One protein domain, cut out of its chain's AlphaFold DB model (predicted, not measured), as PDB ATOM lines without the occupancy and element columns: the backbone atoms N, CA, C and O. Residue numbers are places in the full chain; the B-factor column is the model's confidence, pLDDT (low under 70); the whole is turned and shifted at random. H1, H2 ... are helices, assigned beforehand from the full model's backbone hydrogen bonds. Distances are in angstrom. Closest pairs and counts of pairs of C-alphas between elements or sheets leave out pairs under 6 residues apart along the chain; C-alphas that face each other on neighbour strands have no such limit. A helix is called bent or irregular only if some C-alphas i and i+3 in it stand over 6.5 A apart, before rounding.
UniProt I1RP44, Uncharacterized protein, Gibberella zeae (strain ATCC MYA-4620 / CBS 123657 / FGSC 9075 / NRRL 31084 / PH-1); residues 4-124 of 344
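AT A GLANCE: This is residues 4 to 124 of the 344 residues of an uncharacterized protein of Gibberella zeae (strain ATCC MYA-4620 / CBS 123657 / FGSC 9075 / NRRL 31084 / PH-1) (UniProt I1RP44). A kinked helix, H2, runs through the middle of a compact all-helix domain, and four other helices pack on it: the long H4 crosses it steeply on one side, H3 and the short H5 pack on it at other places, and H6 packs on its first residues, 25 to 29. H1 lies outside this group, side by side with H4 and touching no other helix. The printed part has 121 residues, with six named helices in the order H1 to H6 and no named strand. The radius of gyration of the C-alphas is 13.8 A, and they span 40 by 32 by 25 A.

HOW THE PARTS SIT: H1, residues 4 to 12, touches residues 70 to 78 of H4, residues 65 to 83; the closest C-alphas are those of Leu 11 and Ala 78, 6.9 A apart, and the helices run the same way at a shallow tilt of 5 degrees. The hub is H2, residues 25 to 42, which has a kink of 33 degrees near residue 32. With residues 30 to 38 it touches H3, residues 49 to 59, about perpendicular at 80 degrees; the closest C-alphas are those of Ala 34 and Ala 54, 4.6 A apart. With residues 35 to 42 it touches H4, opposite ways at a steep tilt of 44 degrees, closest at the C-alphas of Gly 42 and Ala 69, 3.8 A apart. H5, residues 94 to 97, touches H2, with the C-alphas of Ala 32 and Met 97 closest at 6.4 A, and H4, with those of Lys 79 and Met 97 closest at 5.3 A. H6, residues 107 to 122, has a kink of 48 degrees near residue 116. It touches residues 25 to 29 of H2, opposite ways at a shallow tilt of 33 degrees, only just short of steep; the closest C-alphas are those of Gly 26 and Leu 117, 4.9 A apart. H1 and H2 are apart, as are H4 and H6. Every O i to N i+4 pair is within hydrogen-bond range in H1 and H4, against 11 of 14 in H2, 5 of 7 in H3 and 10 of 12 in H6; H5 is too short for such a pair, and its one O i to N i+3 pair is not within range.

IN THESE COORDINATES: H1 begins at C-alpha 4, (-13.612, 8.922, -12.078), and is 12.0 A long from first to last C-alpha. H2 measures 24.6 A, H3 14.3 A, H4 27.2 A and H5 5.0 A. H6, 20.4 A, ends at C-alpha 122, (-7.244, -10.139, -39.920). H2, H3 and H6 are irregular: C-alphas 27 and 30 are 7.8 A apart, 54 and 57 7.4 A, and 116 and 119 7.7 A.

THE WHOLE: The two C-alphas farthest apart are those of Glu 66 and Leu 123, 40.9 A. The printed part has no cut. The link from H1 to H2, residues 13 to 24, is long; that from H3 to H4 is tight. The mean pLDDT of the printed part is 79.1, and residues 4 to 22 and 83 to 90 of this predicted model are under 70.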
ATOM      1  N   TYR A   4     -13.649  10.181 -12.810       56.94
ATOM      2  CA  TYR A   4     -13.612   8.922 -12.078       56.94
ATOM      3  C   TYR A   4     -14.990   8.248 -11.986       56.94
ATOM      4  O   TYR A   4     -15.112   7.045 -12.193       56.94
ATOM      5  N   ASP A   5     -16.060   9.018 -11.762       57.56
ATOM      6  CA  ASP A   5     -17.423   8.471 -11.731       57.56
ATOM      7  C   ASP A   5     -17.894   7.992 -13.120       57.56
ATOM      8  O   ASP A   5     -18.634   7.014 -13.205       57.56
ATOM      9  N   LYS A   6     -17.458   8.641 -14.217       59.09
ATOM     10  CA  LYS A   6     -17.721   8.176 -15.598       59.09
ATOM     11  C   LYS A   6     -17.029   6.846 -15.879       59.09
ATOM     12  O   LYS A   6     -17.638   5.947 -16.449       59.09
ATOM     13  N   GLU A   7     -15.780   6.724 -15.457       56.59
ATOM     14  CA  GLU A   7     -14.961   5.539 -15.678       56.59
ATOM     15  C   GLU A   7     -15.426   4.337 -14.853       56.59
ATOM     16  O   GLU A   7     -15.625   3.239 -15.378       56.59
ATOM     17  N   LYS A   8     -15.720   4.571 -13.571       57.84
ATOM     18  CA  LYS A   8     -16.359   3.585 -12.706       57.84
ATOM     19  C   LYS A   8     -17.725   3.171 -13.260       57.84
ATOM     20  O   LYS A   8     -18.001   1.979 -13.355       57.84
ATOM     21  N   SER A   9     -18.530   4.126 -13.736       57.81
ATOM     22  CA  SER A   9     -19.804   3.835 -14.403       57.81
ATOM     23  C   SER A   9     -19.640   3.013 -15.682       57.81
ATOM     24  O   SER A   9     -20.501   2.180 -15.932       57.81
ATOM     25  N   TRP A  10     -18.597   3.223 -16.494       56.19
ATOM     26  CA  TRP A  10     -18.355   2.470 -17.736       56.19
ATOM     27  C   TRP A  10     -18.085   0.981 -17.464       56.19
ATOM     28  O   TRP A  10     -18.591   0.108 -18.175       56.19
ATOM     29  N   LEU A  11     -17.356   0.671 -16.388       53.97
ATOM     30  CA  LEU A  11     -17.122  -0.712 -15.961       53.97
ATOM     31  C   LEU A  11     -18.306  -1.316 -15.205       53.97
ATOM     32  O   LEU A  11     -18.633  -2.486 -15.414       53.97
ATOM     33  N   GLU A  12     -18.994  -0.525 -14.378       50.53
ATOM     34  CA  GLU A  12     -20.187  -0.952 -13.640       50.53
ATOM     35  C   GLU A  12     -21.389  -1.215 -14.554       50.53
ATOM     36  O   GLU A  12     -22.149  -2.153 -14.295       50.53
ATOM     37  N   THR A  13     -21.545  -0.475 -15.662       51.50
ATOM     38  CA  THR A  13     -22.579  -0.779 -16.664       51.50
ATOM     39  C   THR A  13     -22.323  -2.107 -17.373       51.50
ATOM     40  O   THR A  13     -23.210  -2.574 -18.091       51.50
ATOM     41  N   LYS A  14     -21.144  -2.737 -17.180       45.34
ATOM     42  CA  LYS A  14     -20.710  -3.973 -17.867       45.34
ATOM     43  C   LYS A  14     -20.909  -3.895 -19.378       45.34
ATOM     44  O   LYS A  14     -21.053  -4.909 -20.060       45.34
ATOM     45  N   SER A  15     -20.961  -2.675 -19.890       39.94
ATOM     46  CA  SER A  15     -21.180  -2.389 -21.283       39.94
ATOM     47  C   SER A  15     -19.825  -2.014 -21.839       39.94
ATOM     48  O   SER A  15     -19.472  -0.840 -21.928       39.94
ATOM     49  N   THR A  16     -19.088  -3.012 -22.314       42.19
ATOM     50  CA  THR A  16     -18.351  -2.777 -23.555       42.19
ATOM     51  C   THR A  16     -19.359  -2.169 -24.536       42.19
ATOM     52  O   THR A  16     -20.548  -2.525 -24.461       42.19
ATOM     53  N   PRO A  17     -18.968  -1.249 -25.432       46.38
ATOM     54  CA  PRO A  17     -19.887  -0.805 -26.465       46.38
ATOM     55  C   PRO A  17     -20.509  -2.064 -27.068       46.38
ATOM     56  O   PRO A  17     -19.758  -2.972 -27.430       46.38
ATOM     57  N   LEU A  18     -21.847  -2.169 -27.111       41.31
ATOM     58  CA  LEU A  18     -22.565  -3.328 -27.689       41.31
ATOM     59  C   LEU A  18     -21.963  -3.756 -29.045       41.31
ATOM     60  O   LEU A  18     -22.006  -4.918 -29.430       41.31
ATOM     61  N   LYS A  19     -21.336  -2.779 -29.701       52.38
ATOM     62  CA  LYS A  19     -20.497  -2.796 -30.892       52.38
ATOM     63  C   LYS A  19     -19.320  -3.795 -30.857       52.38
ATOM     64  O   LYS A  19     -18.908  -4.238 -31.905       52.38
ATOM     65  N   THR A  20     -18.780  -4.225 -29.716       52.81
ATOM     66  CA  THR A  20     -17.556  -5.074 -29.658       52.81
ATOM     67  C   THR A  20     -17.812  -6.575 -29.486       52.81
ATOM     68  O   THR A  20     -16.890  -7.375 -29.642       52.81
ATOM     69  N   ALA A  21     -19.060  -6.986 -29.237       55.22
ATOM     70  CA  ALA A  21     -19.419  -8.383 -28.961       55.22
ATOM     71  C   ALA A  21     -19.188  -9.348 -30.148       55.22
ATOM     72  O   ALA A  21     -19.217 -10.562 -29.964       55.22
ATOM     73  N   GLY A  22     -18.961  -8.820 -31.357       63.31
ATOM     74  CA  GLY A  22     -18.621  -9.594 -32.557       63.31
ATOM     75  C   GLY A  22     -17.124  -9.679 -32.871       63.31
ATOM     76  O   GLY A  22     -16.755 -10.404 -33.795       63.31
ATOM     77  N   LEU A  23     -16.273  -8.959 -32.132       76.62
ATOM     78  CA  LEU A  23     -14.839  -8.899 -32.406       76.62
ATOM     79  C   LEU A  23     -14.115 -10.143 -31.901       76.62
ATOM     80  O   LEU A  23     -14.480 -10.723 -30.876       76.62
ATOM     81  N   LYS A  24     -13.056 -10.539 -32.600       85.62
ATOM     82  CA  LYS A  24     -12.155 -11.617 -32.190       85.62
ATOM     83  C   LYS A  24     -11.196 -11.156 -31.090       85.62
ATOM     84  O   LYS A  24     -10.814  -9.985 -31.080       85.62
ATOM     85  N   PRO A  25     -10.749 -12.059 -30.194       85.38
ATOM     86  CA  PRO A  25      -9.821 -11.726 -29.115       85.38
ATOM     87  C   PRO A  25      -8.584 -10.956 -29.571       85.38
ATOM     88  O   PRO A  25      -8.202  -9.986 -28.919       85.38
ATOM     89  N   GLY A  26      -7.992 -11.326 -30.709       85.31
ATOM     90  CA  GLY A  26      -6.791 -10.659 -31.211       85.31
ATOM     91  C   GLY A  26      -6.993  -9.199 -31.644       85.31
ATOM     92  O   GLY A  26      -6.005  -8.473 -31.694       85.31
ATOM     93  N   SER A  27      -8.231  -8.723 -31.868       82.69
ATOM     94  CA  SER A  27      -8.505  -7.284 -32.065       82.69
ATOM     95  C   SER A  27      -8.228  -6.470 -30.801       82.69
ATOM     96  O   SER A  27      -7.902  -5.292 -30.871       82.69
ATOM     97  N   ASN A  28      -8.364  -7.095 -29.630       84.69
ATOM     98  CA  ASN A  28      -8.232  -6.444 -28.331       84.69
ATOM     99  C   ASN A  28      -6.875  -6.722 -27.674       84.69
ATOM    100  O   ASN A  28      -6.737  -6.513 -26.470       84.69
ATOM    101  N   LEU A  29      -5.873  -7.208 -28.413       87.00
ATOM    102  CA  LEU A  29      -4.589  -7.611 -27.836       87.00
ATOM    103  C   LEU A  29      -3.838  -6.420 -27.226       87.00
ATOM    104  O   LEU A  29      -3.381  -6.490 -26.080       87.00
ATOM    105  N   LEU A  30      -3.754  -5.305 -27.951       85.75
ATOM    106  CA  LEU A  30      -3.079  -4.101 -27.465       85.75
ATOM    107  C   LEU A  30      -3.864  -3.421 -26.338       85.75
ATOM    108  O   LEU A  30      -3.275  -2.972 -25.360       85.75
ATOM    109  N   LEU A  31      -5.195  -3.425 -26.420       85.44
ATOM    110  CA  LEU A  31      -6.051  -2.910 -25.355       85.44
ATOM    111  C   LEU A  31      -5.961  -3.763 -24.081       85.44
ATOM    112  O   LEU A  31      -5.834  -3.216 -22.990       85.44
ATOM    113  N   ALA A  32      -5.947  -5.093 -24.192       88.44
ATOM    114  CA  ALA A  32      -5.707  -5.981 -23.055       88.44
ATOM    115  C   ALA A  32      -4.326  -5.733 -22.431       88.44
ATOM    116  O   ALA A  32      -4.197  -5.722 -21.207       88.44
ATOM    117  N   SER A  33      -3.314  -5.471 -23.265       91.94
ATOM    118  CA  SER A  33      -1.968  -5.095 -22.816       91.94
ATOM    119  C   SER A  33      -1.967  -3.748 -22.085       91.94
ATOM    120  O   SER A  33      -1.305  -3.615 -21.059       91.94
ATOM    121  N   ALA A  34      -2.748  -2.770 -22.559       90.06
ATOM    122  CA  ALA A  34      -2.924  -1.483 -21.891       90.06
ATOM    123  C   ALA A  34      -3.601  -1.654 -20.525       90.06
ATOM    124  O   ALA A  34      -3.053  -1.216 -19.521       90.06
ATOM    125  N   LEU A  35      -4.740  -2.353 -20.456       89.75
ATOM    126  CA  LEU A  35      -5.449  -2.617 -19.197       89.75
ATOM    127  C   LEU A  35      -4.560  -3.359 -18.193       89.75
ATOM    128  O   LEU A  35      -4.549  -3.032 -17.007       89.75
ATOM    129  N   HIS A  36      -3.794  -4.342 -18.672       94.06
ATOM    130  CA  HIS A  36      -2.811  -5.040 -17.858       94.06
ATOM    131  C   HIS A  36      -1.748  -4.070 -17.329       94.06
ATOM    132  O   HIS A  36      -1.611  -3.952 -16.116       94.06
ATOM    133  N   GLY A  37      -1.072  -3.319 -18.203       95.00
ATOM    134  CA  GLY A  37      -0.053  -2.345 -17.808       95.00
ATOM    135  C   GLY A  37      -0.577  -1.297 -16.823       95.00
ATOM    136  O   GLY A  37       0.053  -1.048 -15.802       95.00
ATOM    137  N   ILE A  38      -1.765  -0.741 -17.052       93.19
ATOM    138  CA  ILE A  38      -2.360   0.262 -16.160       93.19
ATOM    139  C   ILE A  38      -2.641  -0.326 -14.769       93.19
ATOM    140  O   ILE A  38      -2.341   0.312 -13.760       93.19
ATOM    141  N   ALA A  39      -3.139  -1.567 -14.696       94.00
ATOM    142  CA  ALA A  39      -3.318  -2.275 -13.428       94.00
ATOM    143  C   ALA A  39      -1.996  -2.452 -12.663       94.00
ATOM    144  O   ALA A  39      -1.958  -2.250 -11.447       94.00
ATOM    145  N   ARG A  40      -0.903  -2.775 -13.369       96.44
ATOM    146  CA  ARG A  40       0.437  -2.892 -12.770       96.44
ATOM    147  C   ARG A  40       0.946  -1.542 -12.268       96.44
ATOM    148  O   ARG A  40       1.383  -1.428 -11.122       96.44
ATOM    149  N   GLN A  41       0.844  -0.507 -13.100       95.19
ATOM    150  CA  GLN A  41       1.329   0.835 -12.783       95.19
ATOM    151  C   GLN A  41       0.602   1.438 -11.579       95.19
ATOM    152  O   GLN A  41       1.251   1.997 -10.699       95.19
ATOM    153  N   GLY A  42      -0.721   1.269 -11.482       93.25
ATOM    154  CA  GLY A  42      -1.487   1.750 -10.328       93.25
ATOM    155  C   GLY A  42      -1.136   1.059  -9.004       93.25
ATOM    156  O   GLY A  42      -1.453   1.583  -7.940       93.25
ATOM    157  N   LYS A  43      -0.439  -0.085  -9.049       94.75
ATOM    158  CA  LYS A  43       0.135  -0.777  -7.880       94.75
ATOM    159  C   LYS A  43       1.608  -0.432  -7.632       94.75
ATOM    160  O   LYS A  43       2.232  -1.018  -6.750       94.75
ATOM    161  N   GLY A  44       2.163   0.514  -8.391       94.31
ATOM    162  CA  GLY A  44       3.549   0.964  -8.269       94.31
ATOM    163  C   GLY A  44       4.572   0.046  -8.939       94.31
ATOM    164  O   GLY A  44       5.755   0.130  -8.618       94.31
ATOM    165  N   HIS A  45       4.150  -0.846  -9.841       96.44
ATOM    166  CA  HIS A  45       5.076  -1.692 -10.589       96.44
ATOM    167  C   HIS A  45       5.606  -0.997 -11.847       96.44
ATOM    168  O   HIS A  45       4.876  -0.295 -12.549       96.44
ATOM    169  N   ASP A  46       6.866  -1.280 -12.176       95.12
ATOM    170  CA  ASP A  46       7.474  -0.835 -13.425       95.12
ATOM    171  C   ASP A  46       6.869  -1.548 -14.637       95.12
ATOM    172  O   ASP A  46       6.667  -2.771 -14.657       95.12
ATOM    173  N   LEU A  47       6.648  -0.761 -15.687       94.56
ATOM    174  CA  LEU A  47       6.133  -1.244 -16.959       94.56
ATOM    175  C   LEU A  47       7.237  -1.805 -17.860       94.56
ATOM    176  O   LEU A  47       8.383  -1.340 -17.850       94.56
ATOM    177  N   THR A  48       6.884  -2.765 -18.706       91.88
ATOM    178  CA  THR A  48       7.691  -3.164 -19.860       91.88
ATOM    179  C   THR A  48       7.593  -2.112 -20.967       91.88
ATOM    180  O   THR A  48       6.806  -1.166 -20.899       91.88
ATOM    181  N   GLU A  49       8.437  -2.222 -21.993       85.88
ATOM    182  CA  GLU A  49       8.363  -1.332 -23.160       85.88
ATOM    183  C   GLU A  49       7.018  -1.451 -23.890       85.88
ATOM    184  O   GLU A  49       6.410  -0.437 -24.225       85.88
ATOM    185  N   LEU A  50       6.526  -2.681 -24.053       85.31
ATOM    186  CA  LEU A  50       5.237  -2.979 -24.670       85.31
ATOM    187  C   LEU A  50       4.067  -2.411 -23.858       85.31
ATOM    188  O   LEU A  50       3.168  -1.790 -24.419       85.31
ATOM    189  N   GLU A  51       4.079  -2.597 -22.539       90.75
ATOM    190  CA  GLU A  51       3.043  -2.031 -21.674       90.75
ATOM    191  C   GLU A  51       3.071  -0.504 -21.739       90.75
ATOM    192  O   GLU A  51       2.034   0.098 -21.989       90.75
ATOM    193  N   ARG A  52       4.249   0.131 -21.623       89.31
ATOM    194  CA  ARG A  52       4.382   1.590 -21.799       89.31
ATOM    195  C   ARG A  52       3.820   2.063 -23.130       89.31
ATOM    196  O   ARG A  52       3.178   3.107 -23.175       89.31
ATOM    197  N   LEU A  53       4.089   1.334 -24.211       83.81
ATOM    198  CA  LEU A  53       3.547   1.661 -25.522       83.81
ATOM    199  C   LEU A  53       2.016   1.663 -25.480       83.81
ATOM    200  O   LEU A  53       1.410   2.645 -25.895       83.81
ATOM    201  N   ALA A  54       1.412   0.604 -24.938       85.12
ATOM    202  CA  ALA A  54      -0.033   0.416 -24.878       85.12
ATOM    203  C   ALA A  54      -0.747   1.395 -23.921       85.12
ATOM    204  O   ALA A  54      -1.853   1.845 -24.220       85.12
ATOM    205  N   THR A  55      -0.133   1.751 -22.785       88.31
ATOM    206  CA  THR A  55      -0.757   2.614 -21.764       88.31
ATOM    207  C   THR A  55      -0.679   4.106 -22.081       88.31
ATOM    208  O   THR A  55      -1.497   4.873 -21.575       88.31
ATOM    209  N   ARG A  56       0.267   4.537 -22.926       85.75
ATOM    210  CA  ARG A  56       0.544   5.953 -23.231       85.75
ATOM    211  C   ARG A  56      -0.688   6.823 -23.514       85.75
ATOM    212  O   ARG A  56      -0.790   7.866 -22.872       85.75
ATOM    213  N   PRO A  57      -1.636   6.428 -24.389       79.06
ATOM    214  CA  PRO A  57      -2.820   7.247 -24.656       79.06
ATOM    215  C   PRO A  57      -3.674   7.491 -23.407       79.06
ATOM    216  O   PRO A  57      -4.208   8.581 -23.227       79.06
ATOM    217  N   PHE A  58      -3.768   6.501 -22.515       82.81
ATOM    218  CA  PHE A  58      -4.499   6.612 -21.252       82.81
ATOM    219  C   PHE A  58      -3.736   7.472 -20.243       82.81
ATOM    220  O   PHE A  58      -4.330   8.314 -19.580       82.81
ATOM    221  N   MET A  59      -2.413   7.316 -20.159       85.44
ATOM    222  CA  MET A  59      -1.581   8.104 -19.240       85.44
ATOM    223  C   MET A  59      -1.501   9.582 -19.637       85.44
ATOM    224  O   MET A  59      -1.427  10.443 -18.769       85.44
ATOM    225  N   ALA A  60      -1.576   9.901 -20.933       82.12
ATOM    226  CA  ALA A  60      -1.648  11.287 -21.412       82.12
ATOM    227  C   ALA A  60      -2.880  12.040 -20.882       82.12
ATOM    228  O   ALA A  60      -2.924  13.268 -20.902       82.12
ATOM    229  N   MET A  61      -3.880  11.298 -20.410       74.31
ATOM    230  CA  MET A  61      -5.102  11.843 -19.857       74.31
ATOM    231  C   MET A  61      -5.090  11.972 -18.338       74.31
ATOM    232  O   MET A  61      -5.930  12.710 -17.829       74.31
ATOM    233  N   THR A  62      -4.220  11.263 -17.624       78.81
ATOM    234  CA  THR A  62      -4.168  11.286 -16.156       78.81
ATOM    235  C   THR A  62      -3.305  12.438 -15.657       78.81
ATOM    236  O   THR A  62      -2.245  12.702 -16.223       78.81
ATOM    237  N   GLU A  63      -3.730  13.102 -14.588       77.88
ATOM    238  CA  GLU A  63      -3.068  14.307 -14.069       77.88
ATOM    239  C   GLU A  63      -2.227  14.071 -12.816       77.88
ATOM    240  O   GLU A  63      -1.372  14.897 -12.488       77.88
ATOM    241  N   SER A  64      -2.461  12.970 -12.100       83.50
ATOM    242  CA  SER A  64      -1.790  12.702 -10.830       83.50
ATOM    243  C   SER A  64      -1.541  11.216 -10.578       83.50
ATOM    244  O   SER A  64      -2.143  10.341 -11.204       83.50
ATOM    245  N   GLU A  65      -0.649  10.923  -9.628       85.56
ATOM    246  CA  GLU A  65      -0.383   9.551  -9.186       85.56
ATOM    247  C   GLU A  65      -1.624   8.908  -8.551       85.56
ATOM    248  O   GLU A  65      -1.853   7.711  -8.722       85.56
ATOM    249  N   GLU A  66      -2.471   9.694  -7.881       86.25
ATOM    250  CA  GLU A  66      -3.744   9.216  -7.337       86.25
ATOM    251  C   GLU A  66      -4.718   8.800  -8.444       86.25
ATOM    252  O   GLU A  66      -5.381   7.770  -8.305       86.25
ATOM    253  N   GLU A  67      -4.786   9.549  -9.551       83.00
ATOM    254  CA  GLU A  67      -5.596   9.158 -10.712       83.00
ATOM    255  C   GLU A  67      -5.071   7.875 -11.360       83.00
ATOM    256  O   GLU A  67      -5.859   6.997 -11.707       83.00
ATOM    257  N   ILE A  68      -3.749   7.718 -11.468       87.25
ATOM    258  CA  ILE A  68      -3.130   6.494 -11.999       87.25
ATOM    259  C   ILE A  68      -3.433   5.292 -11.092       87.25
ATOM    260  O   ILE A  68      -3.780   4.218 -11.587       87.25
ATOM    261  N   ALA A  69      -3.343   5.455  -9.770       88.62
ATOM    262  CA  ALA A  69      -3.670   4.401  -8.809       88.62
ATOM    263  C   ALA A  69      -5.151   3.997  -8.882       88.62
ATOM    264  O   ALA A  69      -5.479   2.808  -8.930       88.62
ATOM    265  N   ALA A  70      -6.043   4.986  -8.948       84.69
ATOM    266  CA  ALA A  70      -7.475   4.797  -9.133       84.69
ATOM    267  C   ALA A  70      -7.785   4.032 -10.430       84.69
ATOM    268  O   ALA A  70      -8.477   3.012 -10.409       84.69
ATOM    269  N   LEU A  71      -7.205   4.474 -11.544       82.88
ATOM    270  CA  LEU A  71      -7.347   3.844 -12.850       82.88
ATOM    271  C   LEU A  71      -6.796   2.406 -12.868       82.88
ATOM    272  O   LEU A  71      -7.396   1.501 -13.455       82.88
ATOM    273  N   GLY A  72      -5.673   2.158 -12.193       89.06
ATOM    274  CA  GLY A  72      -5.100   0.818 -12.065       89.06
ATOM    275  C   GLY A  72      -5.976  -0.137 -11.254       89.06
ATOM    276  O   GLY A  72      -6.130  -1.305 -11.628       89.06
ATOM    277  N   GLN A  73      -6.617   0.348 -10.188       87.50
ATOM    278  CA  GLN A  73      -7.588  -0.438  -9.425       87.50
ATOM    279  C   GLN A  73      -8.788  -0.827 -10.299       87.50
ATOM    280  O   GLN A  73      -9.178  -1.993 -10.353       87.50
ATOM    281  N   ILE A  74      -9.304   0.139 -11.052       82.31
ATOM    282  CA  ILE A  74     -10.388  -0.030 -12.017       82.31
ATOM    283  C   ILE A  74     -10.031  -1.087 -13.083       82.31
ATOM    284  O   ILE A  74     -10.800  -2.019 -13.333       82.31
ATOM    285  N   CYS A  75      -8.831  -1.020 -13.665       85.88
ATOM    286  CA  CYS A  75      -8.359  -2.013 -14.633       85.88
ATOM    287  C   CYS A  75      -8.176  -3.408 -14.007       85.88
ATOM    288  O   CYS A  75      -8.493  -4.421 -14.637       85.88
ATOM    289  N   SER A  76      -7.717  -3.483 -12.753       88.00
ATOM    290  CA  SER A  76      -7.591  -4.746 -12.009       88.00
ATOM    291  C   SER A  76      -8.959  -5.420 -11.817       88.00
ATOM    292  O   SER A  76      -9.105  -6.633 -11.998       88.00
ATOM    293  N   GLU A  77      -9.988  -4.630 -11.502       82.88
ATOM    294  CA  GLU A  77     -11.372  -5.097 -11.386       82.88
ATOM    295  C   GLU A  77     -11.930  -5.557 -12.736       82.88
ATOM    296  O   GLU A  77     -12.529  -6.632 -12.814       82.88
ATOM    297  N   ALA A  78     -11.655  -4.821 -13.819       77.88
ATOM    298  CA  ALA A  78     -12.018  -5.216 -15.180       77.88
ATOM    299  C   ALA A  78     -11.415  -6.580 -15.564       77.88
ATOM    300  O   ALA A  78     -12.115  -7.464 -16.069       77.88
ATOM    301  N   LYS A  79     -10.131  -6.803 -15.246       85.62
ATOM    302  CA  LYS A  79      -9.451  -8.097 -15.432       85.62
ATOM    303  C   LYS A  79     -10.098  -9.217 -14.620       85.62
ATOM    304  O   LYS A  79     -10.292 -10.329 -15.118       85.62
ATOM    305  N   ALA A  80     -10.470  -8.955 -13.367       81.50
ATOM    306  CA  ALA A  80     -11.199  -9.922 -12.547       81.50
ATOM    307  C   ALA A  80     -12.590 -10.248 -13.128       81.50
ATOM    308  O   ALA A  80     -12.973 -11.419 -13.202       81.50
ATOM    309  N   ALA A  81     -13.316  -9.236 -13.606       74.12
ATOM    310  CA  ALA A  81     -14.630  -9.398 -14.214       74.12
ATOM    311  C   ALA A  81     -14.571 -10.220 -15.514       74.12
ATOM    312  O   ALA A  81     -15.382 -11.137 -15.685       74.12
ATOM    313  N   ALA A  82     -13.570  -9.978 -16.371       70.81
ATOM    314  CA  ALA A  82     -13.314 -10.759 -17.585       70.81
ATOM    315  C   ALA A  82     -13.147 -12.261 -17.289       70.81
ATOM    316  O   ALA A  82     -13.787 -13.095 -17.931       70.81
ATOM    317  N   ARG A  83     -12.392 -12.618 -16.240       68.94
ATOM    318  CA  ARG A  83     -12.215 -14.021 -15.808       68.94
ATOM    319  C   ARG A  83     -13.516 -14.692 -15.363       68.94
ATOM    320  O   ARG A  83     -13.701 -15.888 -15.573       68.94
ATOM    321  N   SER A  84     -14.435 -13.931 -14.771       64.56
ATOM    322  CA  SER A  84     -15.713 -14.450 -14.260       64.56
ATOM    323  C   SER A  84     -16.810 -14.624 -15.324       64.56
ATOM    324  O   SER A  84     -17.929 -14.994 -14.976       64.56
ATOM    325  N   ARG A  85     -16.533 -14.324 -16.609       56.44
ATOM    326  CA  ARG A  85     -17.523 -14.245 -17.712       56.44
ATOM    327  C   ARG A  85     -18.695 -13.281 -17.460       56.44
ATOM    328  O   ARG A  85     -19.650 -13.262 -18.230       56.44
ATOM    329  N   SER A  86     -18.628 -12.455 -16.415       50.22
ATOM    330  CA  SER A  86     -19.605 -11.390 -16.161       50.22
ATOM    331  C   SER A  86     -19.354 -10.145 -17.019       50.22
ATOM    332  O   SER A  86     -20.241  -9.306 -17.147       50.22
ATOM    333  N   PHE A  87     -18.176 -10.073 -17.646       52.72
ATOM    334  CA  PHE A  87     -17.750  -9.064 -18.613       52.72
ATOM    335  C   PHE A  87     -17.723  -9.660 -20.037       52.72
ATOM    336  O   PHE A  87     -16.736  -9.571 -20.759       52.72
ATOM    337  N   ALA A  88     -18.800 -10.358 -20.418       45.22
ATOM    338  CA  ALA A  88     -18.886 -11.156 -21.649       45.22
ATOM    339  C   ALA A  88     -18.795 -10.346 -22.958       45.22
ATOM    340  O   ALA A  88     -18.603 -10.934 -24.018       45.22
ATOM    341  N   ALA A  89     -18.945  -9.022 -22.902       50.44
ATOM    342  CA  ALA A  89     -18.958  -8.170 -24.088       50.44
ATOM    343  C   ALA A  89     -17.551  -7.725 -24.540       50.44
ATOM    344  O   ALA A  89     -17.391  -7.303 -25.680       50.44
ATOM    345  N   PHE A  90     -16.519  -7.836 -23.690       66.12
ATOM    346  CA  PHE A  90     -15.128  -7.553 -24.060       66.12
ATOM    347  C   PHE A  90     -14.408  -8.861 -24.384       66.12
ATOM    348  O   PHE A  90     -13.875  -9.537 -23.501       66.12
ATOM    349  N   ASN A  91     -14.438  -9.248 -25.659       76.19
ATOM    350  CA  ASN A  91     -13.756 -10.445 -26.129       76.19
ATOM    351  C   ASN A  91     -12.252 -10.162 -26.230       76.19
ATOM    352  O   ASN A  91     -11.759  -9.788 -27.290       76.19
ATOM    353  N   ALA A  92     -11.544 -10.241 -25.104       79.88
ATOM    354  CA  ALA A  92     -10.114  -9.970 -25.007       79.88
ATOM    355  C   ALA A  92      -9.293 -11.240 -24.754       79.88
ATOM    356  O   ALA A  92      -9.827 -12.219 -24.223       79.88
ATOM    357  N   PRO A  93      -7.990 -11.241 -25.089       86.69
ATOM    358  CA  PRO A  93      -7.133 -12.408 -24.922       86.69
ATOM    359  C   PRO A  93      -7.039 -12.833 -23.457       86.69
ATOM    360  O   PRO A  93      -6.478 -12.135 -22.607       86.69
ATOM    361  N   SER A  94      -7.602 -14.006 -23.157       85.25
ATOM    362  CA  SER A  94      -7.693 -14.509 -21.783       85.25
ATOM    363  C   SER A  94      -6.323 -14.723 -21.135       85.25
ATOM    364  O   SER A  94      -6.210 -14.553 -19.920       85.25
ATOM    365  N   ALA A  95      -5.292 -15.024 -21.934       89.69
ATOM    366  CA  ALA A  95      -3.926 -15.197 -21.461       89.69
ATOM    367  C   ALA A  95      -3.391 -13.922 -20.795       89.69
ATOM    368  O   ALA A  95      -2.880 -14.011 -19.687       89.69
ATOM    369  N   ILE A  96      -3.596 -12.743 -21.402       90.81
ATOM    370  CA  ILE A  96      -3.161 -11.447 -20.843       90.81
ATOM    371  C   ILE A  96      -4.065 -11.019 -19.684       90.81
ATOM    372  O   ILE A  96      -3.595 -10.615 -18.618       90.81
ATOM    373  N   MET A  97      -5.384 -11.138 -19.861       87.81
ATOM    374  CA  MET A  97      -6.350 -10.697 -18.849       87.81
ATOM    375  C   MET A  97      -6.267 -11.513 -17.550       87.81
ATOM    376  O   MET A  97      -6.664 -11.024 -16.491       87.81
ATOM    377  N   SER A  98      -5.735 -12.738 -17.614       89.50
ATOM    378  CA  SER A  98      -5.551 -13.610 -16.450       89.50
ATOM    379  C   SER A  98      -4.203 -13.450 -15.752       89.50
ATOM    380  O   SER A  98      -4.042 -14.012 -14.669       89.50
ATOM    381  N   MET A  99      -3.264 -12.695 -16.330       93.19
ATOM    382  CA  MET A  99      -1.958 -12.462 -15.712       93.19
ATOM    383  C   MET A  99      -2.111 -11.722 -14.373       93.19
ATOM    384  O   MET A  99      -2.906 -10.771 -14.301       93.19
ATOM    385  N   PRO A 100      -1.351 -12.107 -13.335       93.88
ATOM    386  CA  PRO A 100      -1.229 -11.336 -12.100       93.88
ATOM    387  C   PRO A 100      -0.793  -9.886 -12.362       93.88
ATOM    388  O   PRO A 100      -0.111  -9.606 -13.343       93.88
ATOM    389  N   ASP A 101      -1.204  -8.944 -11.511       93.94
ATOM    390  CA  ASP A 101      -0.869  -7.518 -11.697       93.94
ATOM    391  C   ASP A 101       0.580  -7.179 -11.289       93.94
ATOM    392  O   ASP A 101       1.059  -6.076 -11.536       93.94
ATOM    393  N   ASP A 102       1.294  -8.104 -10.656       94.81
ATOM    394  CA  ASP A 102       2.712  -7.984 -10.316       94.81
ATOM    395  C   ASP A 102       3.637  -8.606 -11.378       94.81
ATOM    396  O   ASP A 102       4.831  -8.301 -11.406       94.81
ATOM    397  N   GLU A 103       3.100  -9.403 -12.305       96.56
ATOM    398  CA  GLU A 103       3.868 -10.064 -13.363       96.56
ATOM    399  C   GLU A 103       3.925  -9.233 -14.654       96.56
ATOM    400  O   GLU A 103       2.876  -8.870 -15.179       96.56
ATOM    401  N   PRO A 104       5.117  -8.960 -15.220       96.50
ATOM    402  CA  PRO A 104       5.238  -8.192 -16.454       96.50
ATOM    403  C   PRO A 104       4.835  -8.968 -17.710       96.50
ATOM    404  O   PRO A 104       5.246 -10.115 -17.896       96.50
ATOM    405  N   LEU A 105       4.135  -8.300 -18.635       93.06
ATOM    406  CA  LEU A 105       3.897  -8.819 -19.982       93.06
ATOM    407  C   LEU A 105       5.169  -8.740 -20.833       93.06
ATOM    408  O   LEU A 105       5.630  -7.656 -21.215       93.06
ATOM    409  N   THR A 106       5.725  -9.907 -21.155       90.56
ATOM    410  CA  THR A 106       6.920 -10.037 -22.001       90.56
ATOM    411  C   THR A 106       6.591  -9.939 -23.492       90.56
ATOM    412  O   THR A 106       5.471 -10.217 -23.931       90.56
ATOM    413  N   LYS A 107       7.597  -9.578 -24.300       81.94
ATOM    414  CA  LYS A 107       7.468  -9.525 -25.765       81.94
ATOM    415  C   LYS A 107       7.180 -10.912 -26.343       81.94
ATOM    416  O   LYS A 107       6.419 -11.033 -27.297       81.94
ATOM    417  N   GLU A 108       7.754 -11.957 -25.757       83.25
ATOM    418  CA  GLU A 108       7.552 -13.352 -26.142       83.25
ATOM    419  C   GLU A 108       6.092 -13.781 -25.950       83.25
ATOM    420  O   GLU A 108       5.479 -14.250 -26.907       83.25
ATOM    421  N   GLN A 109       5.513 -13.533 -24.769       88.69
ATOM    422  CA  GLN A 109       4.107 -13.848 -24.478       88.69
ATOM    423  C   GLN A 109       3.152 -13.088 -25.399       88.69
ATOM    424  O   GLN A 109       2.198 -13.661 -25.924       88.69
ATOM    425  N   PHE A 110       3.414 -11.802 -25.636       86.56
ATOM    426  CA  PHE A 110       2.617 -11.013 -26.570       86.56
ATOM    427  C   PHE A 110       2.697 -11.577 -27.999       86.56
ATOM    428  O   PHE A 110       1.681 -11.742 -28.670       86.56
ATOM    429  N   ASN A 111       3.893 -11.961 -28.446       80.50
ATOM    430  CA  ASN A 111       4.111 -12.581 -29.752       80.50
ATOM    431  C   ASN A 111       3.467 -13.970 -29.888       80.50
ATOM    432  O   ASN A 111       3.060 -14.338 -30.990       80.50
ATOM    433  N   ASP A 112       3.394 -14.755 -28.810       84.12
ATOM    434  CA  ASP A 112       2.638 -16.013 -28.790       84.12
ATOM    435  C   ASP A 112       1.152 -15.750 -29.063       84.12
ATOM    436  O   ASP A 112       0.554 -16.431 -29.893       84.12
ATOM    437  N   GLN A 113       0.579 -14.713 -28.444       85.19
ATOM    438  CA  GLN A 113      -0.819 -14.333 -28.666       85.19
ATOM    439  C   GLN A 113      -1.083 -13.836 -30.089       85.19
ATOM    440  O   GLN A 113      -2.122 -14.160 -30.659       85.19
ATOM    441  N   ILE A 114      -0.148 -13.104 -30.704       81.06
ATOM    442  CA  ILE A 114      -0.277 -12.732 -32.120       81.06
ATOM    443  C   ILE A 114      -0.306 -13.977 -33.011       81.06
ATOM    444  O   ILE A 114      -1.137 -14.071 -33.909       81.06
ATOM    445  N   ARG A 115       0.590 -14.941 -32.770       78.69
ATOM    446  CA  ARG A 115       0.633 -16.186 -33.550       78.69
ATOM    447  C   ARG A 115      -0.644 -17.008 -33.397       78.69
ATOM    448  O   ARG A 115      -1.065 -17.641 -34.355       78.69
ATOM    449  N   GLU A 116      -1.240 -16.993 -32.211       84.50
ATOM    450  CA  GLU A 116      -2.473 -17.720 -31.911       84.50
ATOM    451  C   GLU A 116      -3.721 -17.053 -32.512       84.50
ATOM    452  O   GLU A 116      -4.579 -17.739 -33.061       84.50
ATOM    453  N   LEU A 117      -3.827 -15.723 -32.420       86.06
ATOM    454  CA  LEU A 117      -5.072 -14.987 -32.690       86.06
ATOM    455  C   LEU A 117      -5.040 -14.173 -33.992       86.06
ATOM    456  O   LEU A 117      -6.077 -13.703 -34.457       86.06
ATOM    457  N   GLY A 118      -3.861 -13.976 -34.584       79.62
ATOM    458  CA  GLY A 118      -3.658 -13.034 -35.681       79.62
ATOM    459  C   GLY A 118      -4.464 -13.365 -36.935       79.62
ATOM    460  O   GLY A 118      -5.082 -12.466 -37.502       79.62
ATOM    461  N   GLU A 119      -4.511 -14.639 -37.342       80.69
ATOM    462  CA  GLU A 119      -5.262 -15.073 -38.531       80.69
ATOM    463  C   GLU A 119      -6.758 -14.767 -38.397       80.69
ATOM    464  O   GLU A 119      -7.341 -14.128 -39.273       80.69
ATOM    465  N   GLU A 120      -7.387 -15.167 -37.288       82.88
ATOM    466  CA  GLU A 120      -8.815 -14.901 -37.113       82.88
ATOM    467  C   GLU A 120      -9.116 -13.409 -36.983       82.88
ATOM    468  O   GLU A 120     -10.195 -12.982 -37.388       82.88
ATOM    469  N   THR A 121      -8.172 -12.617 -36.462       83.06
ATOM    470  CA  THR A 121      -8.316 -11.168 -36.365       83.06
ATOM    471  C   THR A 121      -8.332 -10.519 -37.737       83.06
ATOM    472  O   THR A 121      -9.274  -9.782 -38.016       83.06
ATOM    473  N   VAL A 122      -7.354 -10.801 -38.604       78.56
ATOM    474  CA  VAL A 122      -7.244 -10.139 -39.920       78.56
ATOM    475  C   VAL A 122      -8.323 -10.570 -40.915       78.56
ATOM    476  O   VAL A 122      -8.586  -9.851 -41.877       78.56
ATOM    477  N   LEU A 123      -8.964 -11.720 -40.684       81.38
ATOM    478  CA  LEU A 123     -10.048 -12.250 -41.518       81.38
ATOM    479  C   LEU A 123     -11.447 -11.763 -41.102       81.38
ATOM    480  O   LEU A 123     -12.451 -12.235 -41.642       81.38
ATOM    481  N   GLN A 124     -11.548 -10.839 -40.144       82.75
ATOM    482  CA  GLN A 124     -12.840 -10.303 -39.720       82.75
ATOM    483  C   GLN A 124     -13.503  -9.439 -40.805       82.75
ATOM    484  O   GLN A 124     -12.825  -8.687 -41.502       82.75
TER     485      GLN A 124